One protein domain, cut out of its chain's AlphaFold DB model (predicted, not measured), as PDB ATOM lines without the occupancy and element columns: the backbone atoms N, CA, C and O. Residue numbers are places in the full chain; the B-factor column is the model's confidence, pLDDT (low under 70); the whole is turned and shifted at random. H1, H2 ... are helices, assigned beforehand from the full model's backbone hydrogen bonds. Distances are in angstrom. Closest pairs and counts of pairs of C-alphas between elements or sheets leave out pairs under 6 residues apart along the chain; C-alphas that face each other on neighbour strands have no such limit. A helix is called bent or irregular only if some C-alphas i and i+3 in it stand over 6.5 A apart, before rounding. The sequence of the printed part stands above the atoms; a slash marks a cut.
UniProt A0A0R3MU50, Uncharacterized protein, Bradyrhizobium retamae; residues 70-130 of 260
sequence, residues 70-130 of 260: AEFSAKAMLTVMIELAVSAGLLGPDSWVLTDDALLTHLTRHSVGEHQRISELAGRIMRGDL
ATOM      1  N   ALA A  70     -17.473 -82.220-130.921       95.31
ATOM      2  CA  ALA A  70     -17.648 -83.479-130.218       95.31
ATOM      3  C   ALA A  70     -16.279 -84.104-129.939       95.31
ATOM      4  O   ALA A  70     -15.965 -84.425-128.793       95.31
ATOM      5  N   GLU A  71     -15.411 -84.163-130.945       95.50
ATOM      6  CA  GLU A  71     -14.035 -84.626-130.796       95.50
ATOM      7  C   GLU A  71     -13.225 -83.758-129.810       95.50
ATOM      8  O   GLU A  71     -12.456 -84.276-128.989       95.50
ATOM      9  N   PHE A  72     -13.413 -82.434-129.829       97.19
ATOM     10  CA  PHE A  72     -12.769 -81.523-128.876       97.19
ATOM     11  C   PHE A  72     -13.280 -81.770-127.444       97.19
ATOM     12  O   PHE A  72     -12.480 -81.925-126.516       97.19
ATOM     13  N   SER A  73     -14.595 -81.892-127.256       97.50
ATOM     14  CA  SER A  73     -15.211 -82.198-125.959       97.50
ATOM     15  C   SER A  73     -14.752 -83.553-125.413       97.50
ATOM     16  O   SER A  73     -14.349 -83.655-124.252       97.50
ATOM     17  N   ALA A  74     -14.703 -84.588-126.257       97.19
ATOM     18  CA  ALA A  74     -14.219 -85.913-125.882       97.19
ATOM     19  C   ALA A  74     -12.761 -85.870-125.399       97.19
ATOM     20  O   ALA A  74     -12.449 -86.414-124.338       97.19
ATOM     21  N   LYS A  75     -11.875 -85.155-126.110       97.25
ATOM     22  CA  LYS A  75     -10.477 -84.938-125.685       97.25
ATOM     23  C   LYS A  75     -10.376 -84.177-124.373       97.25
ATOM     24  O   LYS A  75      -9.550 -84.529-123.528       97.25
ATOM     25  N   ALA A  76     -11.216 -83.162-124.187       97.81
ATOM     26  CA  ALA A  76     -11.278 -82.389-122.956       97.81
ATOM     27  C   ALA A  76     -11.677 -83.278-121.767       97.81
ATOM     28  O   ALA A  76     -10.961 -83.332-120.765       97.81
ATOM     29  N   MET A  77     -12.764 -84.041-121.908       97.81
ATOM     30  CA  MET A  77     -13.248 -84.984-120.895       97.81
ATOM     31  C   MET A  77     -12.224 -86.078-120.588       97.81
ATOM     32  O   MET A  77     -11.961 -86.349-119.417       97.81
ATOM     33  N   LEU A  78     -11.615 -86.669-121.620       97.25
ATOM     34  CA  LEU A  78     -10.581 -87.694-121.479       97.25
ATOM     35  C   LEU A  78      -9.358 -87.144-120.738       97.25
ATOM     36  O   LEU A  78      -8.872 -87.774-119.804       97.25
ATOM     37  N   THR A  79      -8.900 -85.943-121.100       96.31
ATOM     38  CA  THR A  79      -7.766 -85.285-120.436       96.31
ATOM     39  C   THR A  79      -8.050 -85.068-118.954       96.31
ATOM     40  O   THR A  79      -7.244 -85.468-118.117       96.31
ATOM     41  N   VAL A  80      -9.210 -84.494-118.615       96.19
ATOM     42  CA  VAL A  80      -9.594 -84.254-117.215       96.19
ATOM     43  C   VAL A  80      -9.712 -85.567-116.444       96.19
ATOM     44  O   VAL A  80      -9.225 -85.665-115.320       96.19
ATOM     45  N   MET A  81     -10.316 -86.598-117.038       96.69
ATOM     46  CA  MET A  81     -10.437 -87.918-116.417       96.69
ATOM     47  C   MET A  81      -9.063 -88.516-116.083       96.69
ATOM     48  O   MET A  81      -8.867 -88.988-114.964       96.69
ATOM     49  N   ILE A  82      -8.107 -88.461-117.017       95.62
ATOM     50  CA  ILE A  82      -6.743 -88.964-116.804       95.62
ATOM     51  C   ILE A  82      -5.994 -88.128-115.761       95.62
ATOM     52  O   ILE A  82      -5.385 -88.699-114.860       95.62
ATOM     53  N   GLU A  83      -6.067 -86.795-115.827       94.31
ATOM     54  CA  GLU A  83      -5.433 -85.900-114.845       94.31
ATOM     55  C   GLU A  83      -5.935 -86.186-113.416       94.31
ATOM     56  O   GLU A  83      -5.136 -86.276-112.476       94.31
ATOM     57  N   LEU A  84      -7.246 -86.389-113.252       94.44
ATOM     58  CA  LEU A  84      -7.853 -86.754-111.972       94.44
ATOM     59  C   LEU A  84      -7.428 -88.156-111.515       94.44
ATOM     60  O   LEU A  84      -7.076 -88.328-110.352       94.44
ATOM     61  N   ALA A  85      -7.423 -89.144-112.412       96.00
ATOM     62  CA  ALA A  85      -7.053 -90.519-112.081       96.00
ATOM     63  C   ALA A  85      -5.581 -90.659-111.671       96.00
ATOM     64  O   ALA A  85      -5.277 -91.370-110.713       96.00
ATOM     65  N   VAL A  86      -4.674 -89.937-112.336       95.31
ATOM     66  CA  VAL A  86      -3.259 -89.861-111.939       95.31
ATOM     67  C   VAL A  86      -3.118 -89.167-110.584       95.31
ATOM     68  O   VAL A  86      -2.422 -89.672-109.708       95.31
ATOM     69  N   SER A  87      -3.819 -88.048-110.371       93.06
ATOM     70  CA  SER A  87      -3.780 -87.317-109.091       93.06
ATOM     71  C   SER A  87      -4.322 -88.146-107.919       93.06
ATOM     72  O   SER A  87      -3.863 -87.990-106.792       93.06
ATOM     73  N   ALA A  88      -5.277 -89.038-108.190       93.94
ATOM     74  CA  ALA A  88      -5.845 -89.981-107.229       93.94
ATOM     75  C   ALA A  88      -4.996 -91.254-107.029       93.94
ATOM     76  O   ALA A  88      -5.343 -92.092-106.203       93.94
ATOM     77  N   GLY A  89      -3.910 -91.438-107.792       94.19
ATOM     78  CA  GLY A  89      -3.084 -92.650-107.744       94.19
ATOM     79  C   GLY A  89      -3.756 -93.901-108.324       94.19
ATOM     80  O   GLY A  89      -3.282 -95.009-108.086       94.19
ATOM     81  N   LEU A  90      -4.846 -93.742-109.082       93.94
ATOM     82  CA  LEU A  90      -5.534 -94.838-109.777       93.94
ATOM     83  C   LEU A  90      -4.802 -95.248-111.060       93.94
ATOM     84  O   LEU A  90      -4.899 -96.394-111.491       93.94
ATOM     85  N   LEU A  91      -4.060 -94.315-111.660       95.56
ATOM     86  CA  LEU A  91      -3.170 -94.578-112.785       95.56
ATOM     87  C   LEU A  91      -1.732 -94.248-112.403       95.56
ATOM     88  O   LEU A  91      -1.456 -93.212-111.797       95.56
ATOM     89  N   GLY A  92      -0.819 -95.121-112.811       93.50
ATOM     90  CA  GLY A  92       0.612 -94.969-112.596       93.50
ATOM     91  C   GLY A  92       1.418 -95.465-113.795       93.50
ATOM     92  O   GLY A  92       0.843 -95.796-114.834       93.50
ATOM     93  N   PRO A  93       2.753 -95.541-113.662       92.56
ATOM     94  CA  PRO A  93       3.627 -95.983-114.741       92.56
ATOM     95  C   PRO A  93       3.229 -97.339-115.319       92.56
ATOM     96  O   PRO A  93       3.240 -97.473-116.532       92.56
ATOM     97  N   ASP A  94       2.805 -98.292-114.482       94.00
ATOM     98  CA  ASP A  94       2.447 -99.662-114.883       94.00
ATOM     99  C   ASP A  94       1.095 -99.769-115.610       94.00
ATOM    100  O   ASP A  94       0.795-100.791-116.227       94.00
ATOM    101  N   SER A  95       0.284 -98.708-115.595       93.38
ATOM    102  CA  SER A  95      -1.026 -98.683-116.256       93.38
ATOM    103  C   SER A  95      -0.930 -98.659-117.789       93.38
ATOM    104  O   SER A  95      -1.946 -98.822-118.456       93.38
ATOM    105  N   TRP A  96       0.271 -98.498-118.358       92.19
ATOM    106  CA  TRP A  96       0.512 -98.463-119.808       92.19
ATOM    107  C   TRP A  96       0.111 -99.747-120.554       92.19
ATOM    108  O   TRP A  96      -0.073 -99.712-121.767       92.19
ATOM    109  N   VAL A  97      -0.019-100.876-119.845       95.69
ATOM    110  CA  VAL A  97      -0.449-102.163-120.419       95.69
ATOM    111  C   VAL A  97      -1.948-102.204-120.742       95.69
ATOM    112  O   VAL A  97      -2.408-103.100-121.451       95.69
ATOM    113  N   LEU A  98      -2.730-101.268-120.201       95.69
ATOM    114  CA  LEU A  98      -4.174-101.245-120.385       95.69
ATOM    115  C   LEU A  98      -4.526-100.820-121.814       95.69
ATOM    116  O   LEU A  98      -4.064 -99.794-122.306       95.69
ATOM    117  N   THR A  99      -5.393-101.598-122.459       96.25
ATOM    118  CA  THR A  99      -6.097-101.167-123.673       96.25
ATOM    119  C   THR A  99      -7.141-100.104-123.328       96.25
ATOM    120  O   THR A  99      -7.525 -99.978-122.166       96.25
ATOM    121  N   ASP A 100      -7.659 -99.386-124.326       93.31
ATOM    122  CA  ASP A 100      -8.682 -98.349-124.118       93.31
ATOM    123  C   ASP A 100      -9.903 -98.871-123.335       93.31
ATOM    124  O   ASP A 100     -10.323 -98.263-122.350       93.31
ATOM    125  N   ASP A 101     -10.433-100.041-123.712       94.44
ATOM    126  CA  ASP A 101     -11.560-100.677-123.013       94.44
ATOM    127  C   ASP A 101     -11.199-101.081-121.574       94.44
ATOM    128  O   ASP A 101     -11.962-100.825-120.637       94.44
ATOM    129  N   ALA A 102     -10.007-101.655-121.377       96.12
ATOM    130  CA  ALA A 102      -9.537-102.050-120.055       96.12
ATOM    131  C   ALA A 102      -9.327-100.831-119.144       96.12
ATOM    132  O   ALA A 102      -9.678-100.883-117.965       96.12
ATOM    133  N   LEU A 103      -8.804 -99.730-119.689       95.88
ATOM    134  CA  LEU A 103      -8.593 -98.467-118.993       95.88
ATOM    135  C   LEU A 103      -9.921 -97.852-118.546       95.88
ATOM    136  O   LEU A 103     -10.095 -97.562-117.362       95.88
ATOM    137  N   LEU A 104     -10.870 -97.688-119.471       95.44
ATOM    138  CA  LEU A 104     -12.177 -97.108-119.157       95.44
ATOM    139  C   LEU A 104     -12.938 -97.985-118.157       95.44
ATOM    140  O   LEU A 104     -13.425 -97.483-117.145       95.44
ATOM    141  N   THR A 105     -12.936 -99.306-118.358       94.69
ATOM    142  CA  THR A 105     -13.551-100.263-117.427       94.69
ATOM    143  C   THR A 105     -12.917-100.206-116.036       94.69
ATOM    144  O   THR A 105     -13.634-100.233-115.031       94.69
ATOM    145  N   HIS A 106     -11.585-100.119-115.952       94.69
ATOM    146  CA  HIS A 106     -10.866 -99.985-114.687       94.69
ATOM    147  C   HIS A 106     -11.303 -98.716-113.942       94.69
ATOM    148  O   HIS A 106     -11.724 -98.784-112.785       94.69
ATOM    149  N   LEU A 107     -11.292 -97.568-114.622       96.06
ATOM    150  CA  LEU A 107     -11.655 -96.287-114.018       96.06
ATOM    151  C   LEU A 107     -13.128 -96.224-113.603       96.06
ATOM    152  O   LEU A 107     -13.429 -95.714-112.524       96.06
ATOM    153  N   THR A 108     -14.045 -96.793-114.386       94.38
ATOM    154  CA  THR A 108     -15.463 -96.862-114.010       94.38
ATOM    155  C   THR A 108     -15.689 -97.704-112.750       94.38
ATOM    156  O   THR A 108     -16.513 -97.337-111.912       94.38
ATOM    157  N   ARG A 109     -14.961 -98.816-112.582       92.12
ATOM    158  CA  ARG A 109     -15.151 -99.745-111.450       92.12
ATOM    159  C   ARG A 109     -14.477 -99.296-110.158       92.12
ATOM    160  O   ARG A 109     -15.018 -99.544-109.086       92.12
ATOM    161  N   HIS A 110     -13.296 -98.690-110.253       90.75
ATOM    162  CA  HIS A 110     -12.451 -98.425-109.087       90.75
ATOM    163  C   HIS A 110     -12.516 -96.977-108.582       90.75
ATOM    164  O   HIS A 110     -12.045 -96.703-107.480       90.75
ATOM    165  N   SER A 111     -13.144 -96.064-109.326       92.12
ATOM    166  CA  SER A 111     -13.296 -94.668-108.897       92.12
ATOM    167  C   SER A 111     -14.612 -94.460-108.138       92.12
ATOM    168  O   SER A 111     -15.643 -94.143-108.730       92.12
ATOM    169  N   VAL A 112     -14.580 -94.655-106.818       87.06
ATOM    170  CA  VAL A 112     -15.735 -94.516-105.908       87.06
ATOM    171  C   VAL A 112     -15.502 -93.421-104.861       87.06
ATOM    172  O   VAL A 112     -14.373 -92.981-104.651       87.06
ATOM    173  N   GLY A 113     -16.569 -92.972-104.191       90.81
ATOM    174  CA  GLY A 113     -16.484 -91.960-103.132       90.81
ATOM    175  C   GLY A 113     -15.967 -90.620-103.658       90.81
ATOM    176  O   GLY A 113     -16.519 -90.068-104.606       90.81
ATOM    177  N   GLU A 114     -14.875 -90.114-103.083       88.62
ATOM    178  CA  GLU A 114     -14.256 -88.836-103.478       88.62
ATOM    179  C   GLU A 114     -13.762 -88.817-104.940       88.62
ATOM    180  O   GLU A 114     -13.562 -87.754-105.525       88.62
ATOM    181  N   HIS A 115     -13.610 -89.990-105.562       93.19
ATOM    182  CA  HIS A 115     -13.159 -90.154-106.944       93.19
ATOM    183  C   HIS A 115     -14.299 -90.405-107.941       93.19
ATOM    184  O   HIS A 115     -14.041 -90.654-109.119       93.19
ATOM    185  N   GLN A 116     -15.561 -90.306-107.513       93.75
ATOM    186  CA  GLN A 116     -16.730 -90.622-108.342       93.75
ATOM    187  C   GLN A 116     -16.763 -89.861-109.683       93.75
ATOM    188  O   GLN A 116     -17.139 -90.442-110.701       93.75
ATOM    189  N   ARG A 117     -16.278 -88.610-109.726       93.94
ATOM    190  CA  ARG A 117     -16.187 -87.809-110.964       93.94
ATOM    191  C   ARG A 117     -15.404 -88.519-112.080       93.94
ATOM    192  O   ARG A 117     -15.728 -88.349-113.251       93.94
ATOM    193  N   ILE A 118     -14.387 -89.314-111.739       96.75
ATOM    194  CA  ILE A 118     -13.595 -90.073-112.719       96.75
ATOM    195  C   ILE A 118     -14.453 -91.177-113.343       96.75
ATOM    196  O   ILE A 118     -14.481 -91.308-114.566       96.75
ATOM    197  N   SER A 119     -15.194 -91.930-112.521       96.12
ATOM    198  CA  SER A 119     -16.102 -92.982-112.999       96.12
ATOM    199  C   SER A 119     -17.226 -92.401-113.865       96.12
ATOM    200  O   SER A 119     -17.551 -92.957-114.917       96.12
ATOM    201  N   GLU A 120     -17.758 -91.236-113.486       95.06
ATOM    202  CA  GLU A 120     -18.762 -90.508-114.267       95.06
ATOM    203  C   GLU A 120     -18.232 -90.082-115.640       95.06
ATOM    204  O   GLU A 120     -18.889 -90.350-116.646       95.06
ATOM    205  N   LEU A 121     -17.043 -89.467-115.708       96.62
ATOM    206  CA  LEU A 121     -16.417 -89.085-116.980       96.62
ATOM    207  C   LEU A 121     -16.143 -90.309-117.861       96.62
ATOM    208  O   LEU A 121     -16.531 -90.303-119.029       96.62
ATOM    209  N   ALA A 122     -15.555 -91.371-117.301       96.56
ATOM    210  CA  ALA A 122     -15.283 -92.615-118.023       96.56
ATOM    211  C   ALA A 122     -16.567 -93.209-118.614       96.56
ATOM    212  O   ALA A 122     -16.650 -93.472-119.814       96.56
ATOM    213  N   GLY A 123     -17.613 -93.343-117.791       95.44
ATOM    214  CA  GLY A 123     -18.891 -93.887-118.236       95.44
ATOM    215  C   GLY A 123     -19.563 -93.025-119.305       95.44
ATOM    216  O   GLY A 123     -20.178 -93.559-120.225       95.44
ATOM    217  N   ARG A 124     -19.451 -91.697-119.208       95.44
ATOM    218  CA  ARG A 124     -19.980 -90.771-120.216       95.44
ATOM    219  C   ARG A 124     -19.264 -90.900-121.555       95.44
ATOM    220  O   ARG A 124     -19.942 -91.042-122.569       95.44
ATOM    221  N   ILE A 125     -17.930 -90.938-121.547       95.75
ATOM    222  CA  ILE A 125     -17.111 -91.146-122.753       95.75
ATOM    223  C   ILE A 125     -17.510 -92.458-123.441       95.75
ATOM    224  O   ILE A 125     -17.798 -92.453-124.633       95.75
ATOM    225  N   MET A 126     -17.641 -93.557-122.686       94.69
ATOM    226  CA  MET A 126     -18.056 -94.859-123.232       94.69
ATOM    227  C   MET A 126     -19.441 -94.846-123.900       94.69
ATOM    228  O   MET A 126     -19.708 -95.673-124.768       94.69
ATOM    229  N   ARG A 127     -20.339 -93.939-123.495       94.62
ATOM    230  CA  ARG A 127     -21.694 -93.802-124.059       94.62
ATOM    231  C   ARG A 127     -21.801 -92.731-125.147       94.62
ATOM    232  O   ARG A 127     -22.889 -92.548-125.684       94.62
ATOM    233  N   GLY A 128     -20.726 -91.993-125.426       94.06
ATOM    234  CA  GLY A 128     -20.788 -90.792-126.262       94.06
ATOM    235  C   GLY A 128     -21.618 -89.654-125.646       94.06
ATOM    236  O   GLY A 128     -22.068 -88.766-126.363       94.06
ATOM    237  N   ASP A 129     -21.840 -89.664-124.327       95.50
ATOM    238  CA  ASP A 129     -22.539 -88.595-123.596       95.50
ATOM    239  C   ASP A 129     -21.557 -87.464-123.259       95.50
ATOM    240  O   ASP A 129     -21.080 -87.319-122.128       95.50
ATOM    241  N   LEU A 130     -21.211 -86.698-124.288       96.44
ATOM    242  CA  LEU A 130     -20.216 -85.637-124.214       96.44
ATOM    243  C   LEU A 130     -20.758 -84.377-123.527       96.44
ATOM    244  O   LEU A 130     -21.965 -84.140-123.452       96.44
TER     245      LEU A 130
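This is residues 70 to 130 of the 260 residues of an uncharacterized protein of Bradyrhizobium retamae (UniProt A0A0R3MU50). What shape do these atoms make? A long helix, H1, packs on H4 of the helical hairpin H3 and H4, so that the centres of these three helices make a triangle, while short H2 lies off to one side and touches no helix. What is printed, and how large is it? There are 61 residues with four named helices in the order H1, H2, H3, H4 and no named strand, and the class is all helix. The whole is compact, with a radius of gyration of the C-alphas of 10.7 A and spans of 30 by 26 by 17 A.

What does the first helix meet? H1, residues 70 to 87, touches H4, residues 113 to 126, closest at the C-alphas of Met 81 and Ile 118, 5.3 A, with a shallow tilt of 29 degrees, opposite ways. H1 is close to but not clearly touching H3, residues 100 to 110, at a steep tilt of 52 degrees; the closest C-alphas, those of Ala 85 and Leu 107, are 7.6 A apart. Where is H2, residues 93 to 97? It is apart from H1 and H4, and only just apart from H3, with the closest C-alphas at 8.0 A. How do H3 and H4 stand? They touch as a hairpin, closest at the C-alphas of Thr 108 and Ser 119, 4.1 A, with a shallow tilt of 30 degrees. What do the backbones show? In H1 and H3 every O i to N i+4 pair is within hydrogen-bond range, against 7 of 10 in H4 and 0 of 1 in H2, where O i to N i+3 gives 0 of 2.

Where do the helices begin and end? H1 runs 25.6 A from C-alpha 70 at (-17.648, -83.479, -130.218), H3 15.5 A, and H4 20.4 A to C-alpha 126 at (-18.056, -94.859, -123.232). Is any helix irregular? H4 is, with C-alphas 114 and 117 7.8 A apart, and H2 only just, with C-alphas 94 and 97 6.7 A apart.

How far does it reach? The two C-alphas farthest apart, those of Ala 70 and Asp 94, are 30.0 A apart, and those of Ala 70 and Leu 130 are 6.9 A apart. Is it whole and confident? The printed part has no cut, its three links are tight, and no printed residue is under 70 in pLDDT.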